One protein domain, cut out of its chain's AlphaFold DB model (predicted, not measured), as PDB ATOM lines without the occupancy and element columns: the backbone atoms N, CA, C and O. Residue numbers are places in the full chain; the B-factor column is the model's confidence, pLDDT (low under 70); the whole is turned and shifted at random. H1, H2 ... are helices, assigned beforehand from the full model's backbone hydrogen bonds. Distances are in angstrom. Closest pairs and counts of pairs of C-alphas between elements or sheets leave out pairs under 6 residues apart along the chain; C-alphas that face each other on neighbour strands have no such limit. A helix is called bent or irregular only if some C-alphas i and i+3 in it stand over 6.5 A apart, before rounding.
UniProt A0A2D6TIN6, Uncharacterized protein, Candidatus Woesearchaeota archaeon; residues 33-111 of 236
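AT A GLANCE: This is residues 33 to 111 of the 236 residues of an uncharacterized protein of Candidatus Woesearchaeota archaeon (UniProt A0A2D6TIN6). A long helix, H4, and the shorter H3 fold back on each other side by side as a helical hairpin, and the short helix H1 crosses H4 at a steep angle. H2 packs on H1 alone, away from the hairpin, and a long loop, residues 57 to 68, leads from H2 back to H3, while residues 106 to 111 of H4 stick out past the rest. The printed part has 79 residues with four named helices, in the order H1, H2, H3, H4, and no named strand; the class is all helix. It is compact, with a radius of gyration of the C-alphas of 12.5 A, and its C-alphas span 38 by 28 by 20 A.

HOW THE PARTS SIT: H4, residues 87 to 111, is the longest helix. H3, residues 69 to 81, touches residues 90 to 101 of H4 alone; the closest C-alphas, those of Ile 80 and Lys 90, are 6.1 A apart. The two form a hairpin at a shallow tilt of 5 degrees, opposite ways. H1, residues 36 to 43, touches residues 97 to 104 of H4 alone, the closest C-alphas being those of Leu 42 and Arg 100 at 5.4 A, at a steep tilt of 55 degrees, opposite ways. H1 and H3 are close but not clearly touching: their closest C-alphas, those of Trp 43 and Ile 72, are 7.7 A apart. H2, residues 47 to 56, touches H1 about perpendicular, at 79 degrees, with the C-alphas of Ala 40 and Pro 47 the closest at 5.0 A. H2 is apart from both H3 and H4. One of the three touching pairs is at a shallow tilt, and the packing is mostly crossed, but only just. In H1 every O i to N i+4 pair is within hydrogen-bond range; in H2 it is 3 of 6, in H3 8 of 9 and in H4 19 of 21.

IN THESE COORDINATES: H4 measures 37.0 A from first to last C-alpha; C-alpha 87, where H4 begins, is at (-0.153, -22.052, -26.468), and C-alpha 111, where H4 ends, is at (13.919, -33.098, 5.968). H3 measures 19.3 A, H2 15.5 A and H1 10.2 A; C-alpha 36, where H1 begins, is at (0.639, -43.209, -7.651). H2 is neither bent nor irregular, but only just: C-alphas 48 and 51 are 6.4 A apart.

THE WHOLE: The two C-alphas farthest apart, those of Ser 84 and Val 111, are 39.7 A apart. The printed part has no cut. The links H1 to H2 and H3 to H4 are tight, and H2 to H3, with 12 residues, is long. The mean pLDDT of the printed part is 74.0; residues 34 to 36, 47 to 56, 60 to 65 and 108 to 111 are under 70.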
ATOM      1  N   ILE A  33       9.730 -41.585  -7.643       71.94
ATOM      2  CA  ILE A  33       8.338 -41.540  -7.206       71.94
ATOM      3  C   ILE A  33       7.715 -42.928  -7.354       71.94
ATOM      4  O   ILE A  33       7.504 -43.417  -8.468       71.94
ATOM      5  N   THR A  34       7.392 -43.539  -6.216       63.97
ATOM      6  CA  THR A  34       6.835 -44.898  -6.121       63.97
ATOM      7  C   THR A  34       5.317 -44.906  -5.925       63.97
ATOM      8  O   THR A  34       4.613 -45.795  -6.409       63.97
ATOM      9  N   LEU A  35       4.765 -43.881  -5.269       66.38
ATOM     10  CA  LEU A  35       3.335 -43.788  -4.994       66.38
ATOM     11  C   LEU A  35       2.579 -43.110  -6.142       66.38
ATOM     12  O   LEU A  35       2.869 -41.987  -6.555       66.38
ATOM     13  N   ALA A  36       1.515 -43.766  -6.617       64.69
ATOM     14  CA  ALA A  36       0.639 -43.209  -7.651       64.69
ATOM     15  C   ALA A  36      -0.046 -41.904  -7.205       64.69
ATOM     16  O   ALA A  36      -0.320 -41.041  -8.038       64.69
ATOM     17  N   LYS A  37      -0.309 -41.756  -5.899       70.06
ATOM     18  CA  LYS A  37      -0.875 -40.539  -5.302       70.06
ATOM     19  C   LYS A  37       0.081 -39.354  -5.446       70.06
ATOM     20  O   LYS A  37      -0.350 -38.295  -5.897       70.06
ATOM     21  N   ASP A  38       1.359 -39.563  -5.151       72.12
ATOM     22  CA  ASP A  38       2.385 -38.523  -5.224       72.12
ATOM     23  C   ASP A  38       2.616 -38.114  -6.676       72.12
ATOM     24  O   ASP A  38       2.570 -36.931  -7.012       72.12
ATOM     25  N   PHE A  39       2.707 -39.089  -7.587       78.19
ATOM     26  CA  PHE A  39       2.757 -38.788  -9.016       78.19
ATOM     27  C   PHE A  39       1.519 -38.008  -9.486       78.19
ATOM     28  O   PHE A  39       1.656 -37.035 -10.223       78.19
ATOM     29  N   ALA A  40       0.307 -38.381  -9.057       74.75
ATOM     30  CA  ALA A  40      -0.921 -37.667  -9.418       74.75
ATOM     31  C   ALA A  40      -0.900 -36.207  -8.940       74.75
ATOM     32  O   ALA A  40      -1.259 -35.299  -9.698       74.75
ATOM     33  N   GLN A  41      -0.430 -35.983  -7.711       80.00
ATOM     34  CA  GLN A  41      -0.262 -34.660  -7.124       80.00
ATOM     35  C   GLN A  41       0.737 -33.822  -7.925       80.00
ATOM     36  O   GLN A  41       0.389 -32.725  -8.366       80.00
ATOM     37  N   LEU A  42       1.929 -34.351  -8.211       84.75
ATOM     38  CA  LEU A  42       2.943 -33.679  -9.034       84.75
ATOM     39  C   LEU A  42       2.405 -33.381 -10.444       84.75
ATOM     40  O   LEU A  42       2.497 -32.259 -10.957       84.75
ATOM     41  N   TRP A  43       1.707 -34.345 -11.039       85.19
ATOM     42  CA  TRP A  43       1.106 -34.211 -12.361       85.19
ATOM     43  C   TRP A  43      -0.051 -33.202 -12.416       85.19
ATOM     44  O   TRP A  43      -0.313 -32.612 -13.476       85.19
ATOM     45  N   GLY A  44      -0.708 -32.948 -11.281       82.31
ATOM     46  CA  GLY A  44      -1.875 -32.075 -11.149       82.31
ATOM     47  C   GLY A  44      -3.153 -32.730 -11.657       82.31
ATOM     48  O   GLY A  44      -3.916 -32.109 -12.398       82.31
ATOM     49  N   THR A  45      -3.359 -34.006 -11.336       78.12
ATOM     50  CA  THR A  45      -4.564 -34.756 -11.698       78.12
ATOM     51  C   THR A  45      -5.011 -35.673 -10.563       78.12
ATOM     52  O   THR A  45      -4.311 -35.839  -9.570       78.12
ATOM     53  N   ALA A  46      -6.193 -36.267 -10.705       70.00
ATOM     54  CA  ALA A  46      -6.671 -37.280  -9.780       70.00
ATOM     55  C   ALA A  46      -5.959 -38.632 -10.030       70.00
ATOM     56  O   ALA A  46      -5.653 -38.951 -11.183       70.00
ATOM     57  N   PRO A  47      -5.702 -39.450  -8.990       63.88
ATOM     58  CA  PRO A  47      -4.941 -40.701  -9.119       63.88
ATOM     59  C   PRO A  47      -5.480 -41.684 -10.166       63.88
ATOM     60  O   PRO A  47      -4.711 -42.360 -10.844       63.88
ATOM     61  N   ASN A  48      -6.797 -41.713 -10.373       64.44
ATOM     62  CA  ASN A  48      -7.453 -42.530 -11.398       64.44
ATOM     63  C   ASN A  48      -7.026 -42.182 -12.841       64.44
ATOM     64  O   ASN A  48      -7.076 -43.042 -13.717       64.44
ATOM     65  N   ASN A  49      -6.553 -40.960 -13.094       63.22
ATOM     66  CA  ASN A  49      -6.109 -40.520 -14.419       63.22
ATOM     67  C   ASN A  49      -4.635 -40.858 -14.715       63.22
ATOM     68  O   ASN A  49      -4.189 -40.717 -15.855       63.22
ATOM     69  N   VAL A  50      -3.876 -41.324 -13.717       66.75
ATOM     70  CA  VAL A  50      -2.454 -41.691 -13.852       66.75
ATOM     71  C   VAL A  50      -2.269 -42.972 -14.661       66.75
ATOM     72  O   VAL A  50      -1.336 -43.067 -15.457       66.75
ATOM     73  N   ALA A  51      -3.175 -43.942 -14.518       67.25
ATOM     74  CA  ALA A  51      -3.074 -45.232 -15.202       67.25
ATOM     75  C   ALA A  51      -3.049 -45.087 -16.736       67.25
ATOM     76  O   ALA A  51      -2.319 -45.792 -17.430       67.25
ATOM     77  N   SER A  52      -3.810 -44.137 -17.284       66.88
ATOM     78  CA  SER A  52      -3.808 -43.851 -18.723       66.88
ATOM     79  C   SER A  52      -2.529 -43.153 -19.192       66.88
ATOM     80  O   SER A  52      -2.088 -43.397 -20.308       66.88
ATOM     81  N   LEU A  53      -1.896 -42.336 -18.345       65.88
ATOM     82  CA  LEU A  53      -0.599 -41.725 -18.656       65.88
ATOM     83  C   LEU A  53       0.519 -42.763 -18.696       65.88
ATOM     84  O   LEU A  53       1.296 -42.757 -19.642       65.88
ATOM     85  N   ARG A  54       0.550 -43.686 -17.729       68.44
ATOM     86  CA  ARG A  54       1.528 -44.785 -17.703       68.44
ATOM     87  C   ARG A  54       1.470 -45.635 -18.971       68.44
ATOM     88  O   ARG A  54       2.501 -45.910 -19.560       68.44
ATOM     89  N   ARG A  55       0.262 -45.973 -19.437       69.94
ATOM     90  CA  ARG A  55       0.066 -46.747 -20.677       69.94
ATOM     91  C   ARG A  55       0.563 -46.032 -21.933       69.94
ATOM     92  O   ARG A  55       1.056 -46.688 -22.840       69.94
ATOM     93  N   ASN A  56       0.425 -44.709 -21.989       67.75
ATOM     94  CA  ASN A  56       0.760 -43.928 -23.183       67.75
ATOM     95  C   ASN A  56       2.233 -43.496 -23.240       67.75
ATOM     96  O   ASN A  56       2.670 -43.001 -24.274       67.75
ATOM     97  N   TYR A  57       2.972 -43.636 -22.138       70.25
ATOM     98  CA  TYR A  57       4.331 -43.115 -21.987       70.25
ATOM     99  C   TYR A  57       5.210 -44.068 -21.170       70.25
ATOM    100  O   TYR A  57       5.871 -43.645 -20.224       70.25
ATOM    101  N   LEU A  58       5.180 -45.357 -21.520       70.56
ATOM    102  CA  LEU A  58       5.872 -46.429 -20.794       70.56
ATOM    103  C   LEU A  58       7.376 -46.171 -20.637       70.56
ATOM    104  O   LEU A  58       7.905 -46.431 -19.566       70.56
ATOM    105  N   ASP A  59       8.024 -45.574 -21.640       74.31
ATOM    106  CA  ASP A  59       9.476 -45.320 -21.664       74.31
ATOM    107  C   ASP A  59       9.978 -44.411 -20.527       74.31
ATOM    108  O   ASP A  59      11.170 -44.376 -20.231       74.31
ATOM    109  N   PHE A  60       9.080 -43.659 -19.885       67.12
ATOM    110  CA  PHE A  60       9.420 -42.782 -18.761       67.12
ATOM    111  C   PHE A  60       9.340 -43.481 -17.403       67.12
ATOM    112  O   PHE A  60       9.793 -42.919 -16.401       67.12
ATOM    113  N   PHE A  61       8.745 -44.672 -17.357       67.69
ATOM    114  CA  PHE A  61       8.563 -45.458 -16.148       67.69
ATOM    115  C   PHE A  61       9.526 -46.646 -16.147       67.69
ATOM    116  O   PHE A  61       9.814 -47.235 -17.186       67.69
ATOM    117  N   ASN A  62      10.017 -47.019 -14.968       66.25
ATOM    118  CA  ASN A  62      10.781 -48.253 -14.817       66.25
ATOM    119  C   ASN A  62       9.854 -49.490 -14.859       66.25
ATOM    120  O   ASN A  62       8.626 -49.365 -14.909       66.25
ATOM    121  N   SER A  63      10.436 -50.691 -14.797       58.38
ATOM    122  CA  SER A  63       9.701 -51.969 -14.816       58.38
ATOM    123  C   SER A  63       8.635 -52.099 -13.723       58.38
ATOM    124  O   SER A  63       7.633 -52.780 -13.924       58.38
ATOM    125  N   ASP A  64       8.824 -51.411 -12.596       57.84
ATOM    126  CA  ASP A  64       7.913 -51.423 -11.448       57.84
ATOM    127  C   ASP A  64       6.825 -50.337 -11.543       57.84
ATOM    128  O   ASP A  64       5.962 -50.216 -10.671       57.84
ATOM    129  N   GLY A  65       6.834 -49.530 -12.609       59.72
ATOM    130  CA  GLY A  65       5.886 -48.438 -12.826       59.72
ATOM    131  C   GLY A  65       6.199 -47.160 -12.041       59.72
ATOM    132  O   GLY A  65       5.318 -46.303 -11.898       59.72
ATOM    133  N   ASN A  66       7.428 -47.022 -11.546       73.44
ATOM    134  CA  ASN A  66       7.946 -45.843 -10.855       73.44
ATOM    135  C   ASN A  66       8.587 -44.868 -11.849       73.44
ATOM    136  O   ASN A  66       8.935 -45.248 -12.965       73.44
ATOM    137  N   ILE A  67       8.750 -43.607 -11.456       72.25
ATOM    138  CA  ILE A  67       9.291 -42.555 -12.329       72.25
ATOM    139  C   ILE A  67      10.246 -41.641 -11.564       72.25
ATOM    140  O   ILE A  67       9.956 -41.257 -10.434       72.25
ATOM    141  N   ALA A  68      11.373 -41.288 -12.184       77.88
ATOM    142  CA  ALA A  68      12.303 -40.303 -11.639       77.88
ATOM    143  C   ALA A  68      11.712 -38.886 -11.694       77.88
ATOM    144  O   ALA A  68      10.946 -38.557 -12.606       77.88
ATOM    145  N   LEU A  69      12.086 -38.033 -10.744       75.06
ATOM    146  CA  LEU A  69      11.568 -36.673 -10.616       75.06
ATOM    147  C   LEU A  69      11.799 -35.837 -11.884       75.06
ATOM    148  O   LEU A  69      10.876 -35.181 -12.374       75.06
ATOM    149  N   GLU A  70      12.985 -35.935 -12.483       79.50
ATOM    150  CA  GLU A  70      13.299 -35.284 -13.757       79.50
ATOM    151  C   GLU A  70      12.463 -35.840 -14.919       79.50
ATOM    152  O   GLU A  70      11.929 -35.078 -15.734       79.50
ATOM    153  N   ASN A  71      12.236 -37.155 -14.948       81.81
ATOM    154  CA  ASN A  71      11.413 -37.796 -15.976       81.81
ATOM    155  C   ASN A  71       9.962 -37.301 -15.952       81.81
ATOM    156  O   ASN A  71       9.323 -37.274 -17.002       81.81
ATOM    157  N   ILE A  72       9.436 -36.831 -14.813       85.44
ATOM    158  CA  ILE A  72       8.107 -36.194 -14.747       85.44
ATOM    159  C   ILE A  72       8.072 -34.908 -15.584       85.44
ATOM    160  O   ILE A  72       7.073 -34.625 -16.256       85.44
ATOM    161  N   LEU A  73       9.152 -34.125 -15.570       84.38
ATOM    162  CA  LEU A  73       9.252 -32.871 -16.315       84.38
ATOM    163  C   LEU A  73       9.457 -33.120 -17.809       84.38
ATOM    164  O   LEU A  73       8.759 -32.508 -18.623       84.38
ATOM    165  N   VAL A  74      10.303 -34.087 -18.172       82.06
ATOM    166  CA  VAL A  74      10.474 -34.507 -19.572       82.06
ATOM    167  C   VAL A  74       9.159 -35.060 -20.133       82.06
ATOM    168  O   VAL A  74       8.704 -34.652 -21.208       82.06
ATOM    169  N   LEU A  75       8.470 -35.907 -19.365       84.56
ATOM    170  CA  LEU A  75       7.150 -36.432 -19.707       84.56
ATOM    171  C   LEU A  75       6.111 -35.310 -19.851       84.56
ATOM    172  O   LEU A  75       5.241 -35.362 -20.726       84.56
ATOM    173  N   SER A  76       6.181 -34.267 -19.021       83.75
ATOM    174  CA  SER A  76       5.293 -33.108 -19.127       83.75
ATOM    175  C   SER A  76       5.483 -32.362 -20.450       83.75
ATOM    176  O   SER A  76       4.485 -32.032 -21.097       83.75
ATOM    177  N   GLU A  77       6.725 -32.143 -20.890       80.94
ATOM    178  CA  GLU A  77       7.017 -31.533 -22.193       80.94
ATOM    179  C   GLU A  77       6.465 -32.377 -23.347       80.94
ATOM    180  O   GLU A  77       5.756 -31.847 -24.208       80.94
ATOM    181  N   ALA A  78       6.733 -33.687 -23.343       79.25
ATOM    182  CA  ALA A  78       6.238 -34.617 -24.359       79.25
ATOM    183  C   ALA A  78       4.700 -34.651 -24.399       79.25
ATOM    184  O   ALA A  78       4.083 -34.539 -25.461       79.25
ATOM    185  N   SER A  79       4.063 -34.719 -23.227       81.19
ATOM    186  CA  SER A  79       2.606 -34.727 -23.092       81.19
ATOM    187  C   SER A  79       1.970 -33.436 -23.597       81.19
ATOM    188  O   SER A  79       0.958 -33.480 -24.292       81.19
ATOM    189  N   ILE A  80       2.536 -32.273 -23.268       78.62
ATOM    190  CA  ILE A  80       1.947 -30.976 -23.622       78.62
ATOM    191  C   ILE A  80       2.117 -30.669 -25.111       78.62
ATOM    192  O   ILE A  80       1.176 -30.142 -25.718       78.62
ATOM    193  N   LYS A  81       3.257 -31.040 -25.716       75.81
ATOM    194  CA  LYS A  81       3.484 -30.916 -27.166       75.81
ATOM    195  C   LYS A  81       2.351 -31.572 -27.961       75.81
ATOM    196  O   LYS A  81       1.785 -30.918 -28.835       75.81
ATOM    197  N   ASN A  82       1.922 -32.759 -27.536       70.81
ATOM    198  CA  ASN A  82       0.916 -33.579 -28.220       70.81
ATOM    199  C   ASN A  82      -0.548 -33.214 -27.897       70.81
ATOM    200  O   ASN A  82      -1.464 -33.917 -28.315       70.81
ATOM    201  N   THR A  83      -0.810 -32.126 -27.162       76.38
ATOM    202  CA  THR A  83      -2.187 -31.681 -26.860       76.38
ATOM    203  C   THR A  83      -2.707 -30.651 -27.867       76.38
ATOM    204  O   THR A  83      -1.941 -29.846 -28.397       76.38
ATOM    205  N   SER A  84      -4.028 -30.592 -28.056       85.38
ATOM    206  CA  SER A  84      -4.728 -29.571 -28.862       85.38
ATOM    207  C   SER A  84      -4.926 -28.228 -28.140       85.38
ATOM    208  O   SER A  84      -5.648 -27.354 -28.613       85.38
ATOM    209  N   LEU A  85      -4.312 -28.047 -26.964       80.75
ATOM    210  CA  LEU A  85      -4.488 -26.843 -26.156       80.75
ATOM    211  C   LEU A  85      -3.869 -25.600 -26.833       80.75
ATOM    212  O   LEU A  85      -2.797 -25.702 -27.432       80.75
ATOM    213  N   PRO A  86      -4.468 -24.406 -26.663       82.69
ATOM    214  CA  PRO A  86      -3.837 -23.145 -27.042       82.69
ATOM    215  C   PRO A  86      -2.464 -22.957 -26.367       82.69
ATOM    216  O   PRO A  86      -2.295 -23.413 -25.227       82.69
ATOM    217  N   PRO A  87      -1.507 -22.249 -26.999       80.00
ATOM    218  CA  PRO A  87      -0.153 -22.052 -26.468       80.00
ATOM    219  C   PRO A  87      -0.113 -21.531 -25.025       80.00
ATOM    220  O   PRO A  87       0.628 -22.054 -24.195       80.00
ATOM    221  N   GLU A  88      -0.976 -20.575 -24.682       78.62
ATOM    222  CA  GLU A  88      -1.070 -20.016 -23.326       78.62
ATOM    223  C   GLU A  88      -1.496 -21.062 -22.287       78.62
ATOM    224  O   GLU A  88      -0.938 -21.140 -21.190       78.62
ATOM    225  N   LYS A  89      -2.452 -21.932 -22.644       77.69
ATOM    226  CA  LYS A  89      -2.908 -23.021 -21.768       77.69
ATOM    227  C   LYS A  89      -1.847 -24.115 -21.638       77.69
ATOM    228  O   LYS A  89      -1.704 -24.681 -20.554       77.69
ATOM    229  N   LYS A  90      -1.088 -24.393 -22.705       77.12
ATOM    230  CA  LYS A  90       0.074 -25.298 -22.676       77.12
ATOM    231  C   LYS A  90       1.140 -24.782 -21.708       77.12
ATOM    232  O   LYS A  90       1.552 -25.527 -20.821       77.12
ATOM    233  N   LYS A  91       1.499 -23.498 -21.820       77.00
ATOM    234  CA  LYS A  91       2.469 -22.823 -20.947       77.00
ATOM    235  C   LYS A  91       2.044 -22.876 -19.478       77.00
ATOM    236  O   LYS A  91       2.767 -23.442 -18.665       77.00
ATOM    237  N   LYS A  92       0.821 -22.438 -19.157       80.00
ATOM    238  CA  LYS A  92       0.293 -22.462 -17.780       80.00
ATOM    239  C   LYS A  92       0.284 -23.870 -17.170       80.00
ATOM    240  O   LYS A  92       0.548 -24.047 -15.982       80.00
ATOM    241  N   LYS A  93      -0.026 -24.894 -17.975       77.50
ATOM    242  CA  LYS A  93      -0.031 -26.294 -17.526       77.50
ATOM    243  C   LYS A  93       1.383 -26.816 -17.257       77.50
ATOM    244  O   LYS A  93       1.572 -27.530 -16.273       77.50
ATOM    245  N   ALA A  94       2.350 -26.458 -18.105       75.69
ATOM    246  CA  ALA A  94       3.759 -26.801 -17.921       75.69
ATOM    247  C   ALA A  94       4.325 -26.135 -16.661       75.69
ATOM    248  O   ALA A  94       4.867 -26.828 -15.806       75.69
ATOM    249  N   GLU A  95       4.106 -24.830 -16.497       80.31
ATOM    250  CA  GLU A  95       4.549 -24.054 -15.330       80.31
ATOM    251  C   GLU A  95       3.943 -24.580 -14.028       80.31
ATOM    252  O   GLU A  95       4.645 -24.747 -13.035       80.31
ATOM    253  N   GLY A  96       2.649 -24.914 -14.028       81.19
ATOM    254  CA  GLY A  96       1.995 -25.479 -12.848       81.19
ATOM    255  C   GLY A  96       2.575 -26.832 -12.427       81.19
ATOM    256  O   GLY A  96       2.674 -27.104 -11.234       81.19
ATOM    257  N   ARG A  97       2.957 -27.685 -13.387       83.44
ATOM    258  CA  ARG A  97       3.637 -28.962 -13.102       83.44
ATOM    259  C   ARG A  97       5.064 -28.744 -12.626       83.44
ATOM    260  O   ARG A  97       5.433 -29.314 -11.609       83.44
ATOM    261  N   MET A  98       5.806 -27.878 -13.312       78.12
ATOM    262  CA  MET A  98       7.165 -27.491 -12.939       78.12
ATOM    263  C   MET A  98       7.216 -27.007 -11.493       78.12
ATOM    264  O   MET A  98       7.988 -27.521 -10.694       78.12
ATOM    265  N   LYS A  99       6.315 -26.090 -11.126       81.00
ATOM    266  CA  LYS A  99       6.231 -25.563  -9.767       81.00
ATOM    267  C   LYS A  99       6.023 -26.666  -8.727       81.00
ATOM    268  O   LYS A  99       6.757 -26.696  -7.752       81.00
ATOM    269  N   ARG A 100       5.080 -27.592  -8.946       87.75
ATOM    270  CA  ARG A 100       4.831 -28.695  -7.997       87.75
ATOM    271  C   ARG A 100       6.028 -29.629  -7.845       87.75
ATOM    272  O   ARG A 100       6.287 -30.086  -6.741       87.75
ATOM    273  N   VAL A 101       6.740 -29.902  -8.936       79.19
ATOM    274  CA  VAL A 101       7.957 -30.723  -8.908       79.19
ATOM    275  C   VAL A 101       9.078 -30.011  -8.149       79.19
ATOM    276  O   VAL A 101       9.687 -30.628  -7.289       79.19
ATOM    277  N   LEU A 102       9.289 -28.712  -8.379       75.31
ATOM    278  CA  LEU A 102      10.288 -27.912  -7.655       75.31
ATOM    279  C   LEU A 102       9.929 -27.674  -6.179       75.31
ATOM    280  O   LEU A 102      10.816 -27.550  -5.338       75.31
ATOM    281  N   ASP A 103       8.640 -27.545  -5.850       80.31
ATOM    282  CA  ASP A 103       8.162 -27.481  -4.462       80.31
ATOM    283  C   ASP A 103       8.466 -28.808  -3.741       80.31
ATOM    284  O   ASP A 103       8.953 -28.799  -2.613       80.31
ATOM    285  N   TYR A 104       8.235 -29.940  -4.413       83.00
ATOM    286  CA  TYR A 104       8.539 -31.266  -3.880       83.00
ATOM    287  C   TYR A 104      10.049 -31.506  -3.744       83.00
ATOM    288  O   TYR A 104      10.491 -31.919  -2.678       83.00
ATOM    289  N   ASP A 105      10.842 -31.175  -4.765       77.25
ATOM    290  CA  ASP A 105      12.309 -31.262  -4.743       77.25
ATOM    291  C   ASP A 105      12.910 -30.493  -3.556       77.25
ATOM    292  O   ASP A 105      13.725 -31.028  -2.811       77.25
ATOM    293  N   ARG A 106      12.420 -29.274  -3.291       75.50
ATOM    294  CA  ARG A 106      12.816 -28.502  -2.102       75.50
ATOM    295  C   ARG A 106      12.399 -29.162  -0.795       75.50
ATOM    296  O   ARG A 106      13.177 -29.150   0.154       75.50
ATOM    297  N   SER A 107      11.203 -29.752  -0.740       74.88
ATOM    298  CA  SER A 107      10.737 -30.449   0.465       74.88
ATOM    299  C   SER A 107      11.582 -31.675   0.816       74.88
ATOM    300  O   SER A 107      11.637 -32.033   1.986       74.88
ATOM    301  N   LEU A 108      12.282 -32.277  -0.154       69.06
ATOM    302  CA  LEU A 108      13.238 -33.358   0.108       69.06
ATOM    303  C   LEU A 108      14.459 -32.864   0.902       69.06
ATOM    304  O   LEU A 108      14.981 -33.600   1.734       69.06
ATOM    305  N   GLY A 109      14.883 -31.614   0.683       54.16
ATOM    306  CA  GLY A 109      15.987 -30.986   1.416       54.16
ATOM    307  C   GLY A 109      15.603 -30.462   2.806       54.16
ATOM    308  O   GLY A 109      16.451 -30.411   3.694       54.16
ATOM    309  N   ASP A 110      14.330 -30.120   3.027       48.62
ATOM    310  CA  ASP A 110      13.816 -29.589   4.308       48.62
ATOM    311  C   ASP A 110      13.669 -30.675   5.400       48.62
ATOM    312  O   ASP A 110      13.478 -30.381   6.579       48.62
ATOM    313  N   VAL A 111      13.845 -31.953   5.034       45.25
ATOM    314  CA  VAL A 111      13.919 -33.098   5.968       45.25
ATOM    315  C   VAL A 111      15.252 -33.120   6.752       45.25
ATOM    316  O   VAL A 111      15.466 -33.973   7.605       45.25
TER     317      VAL A 111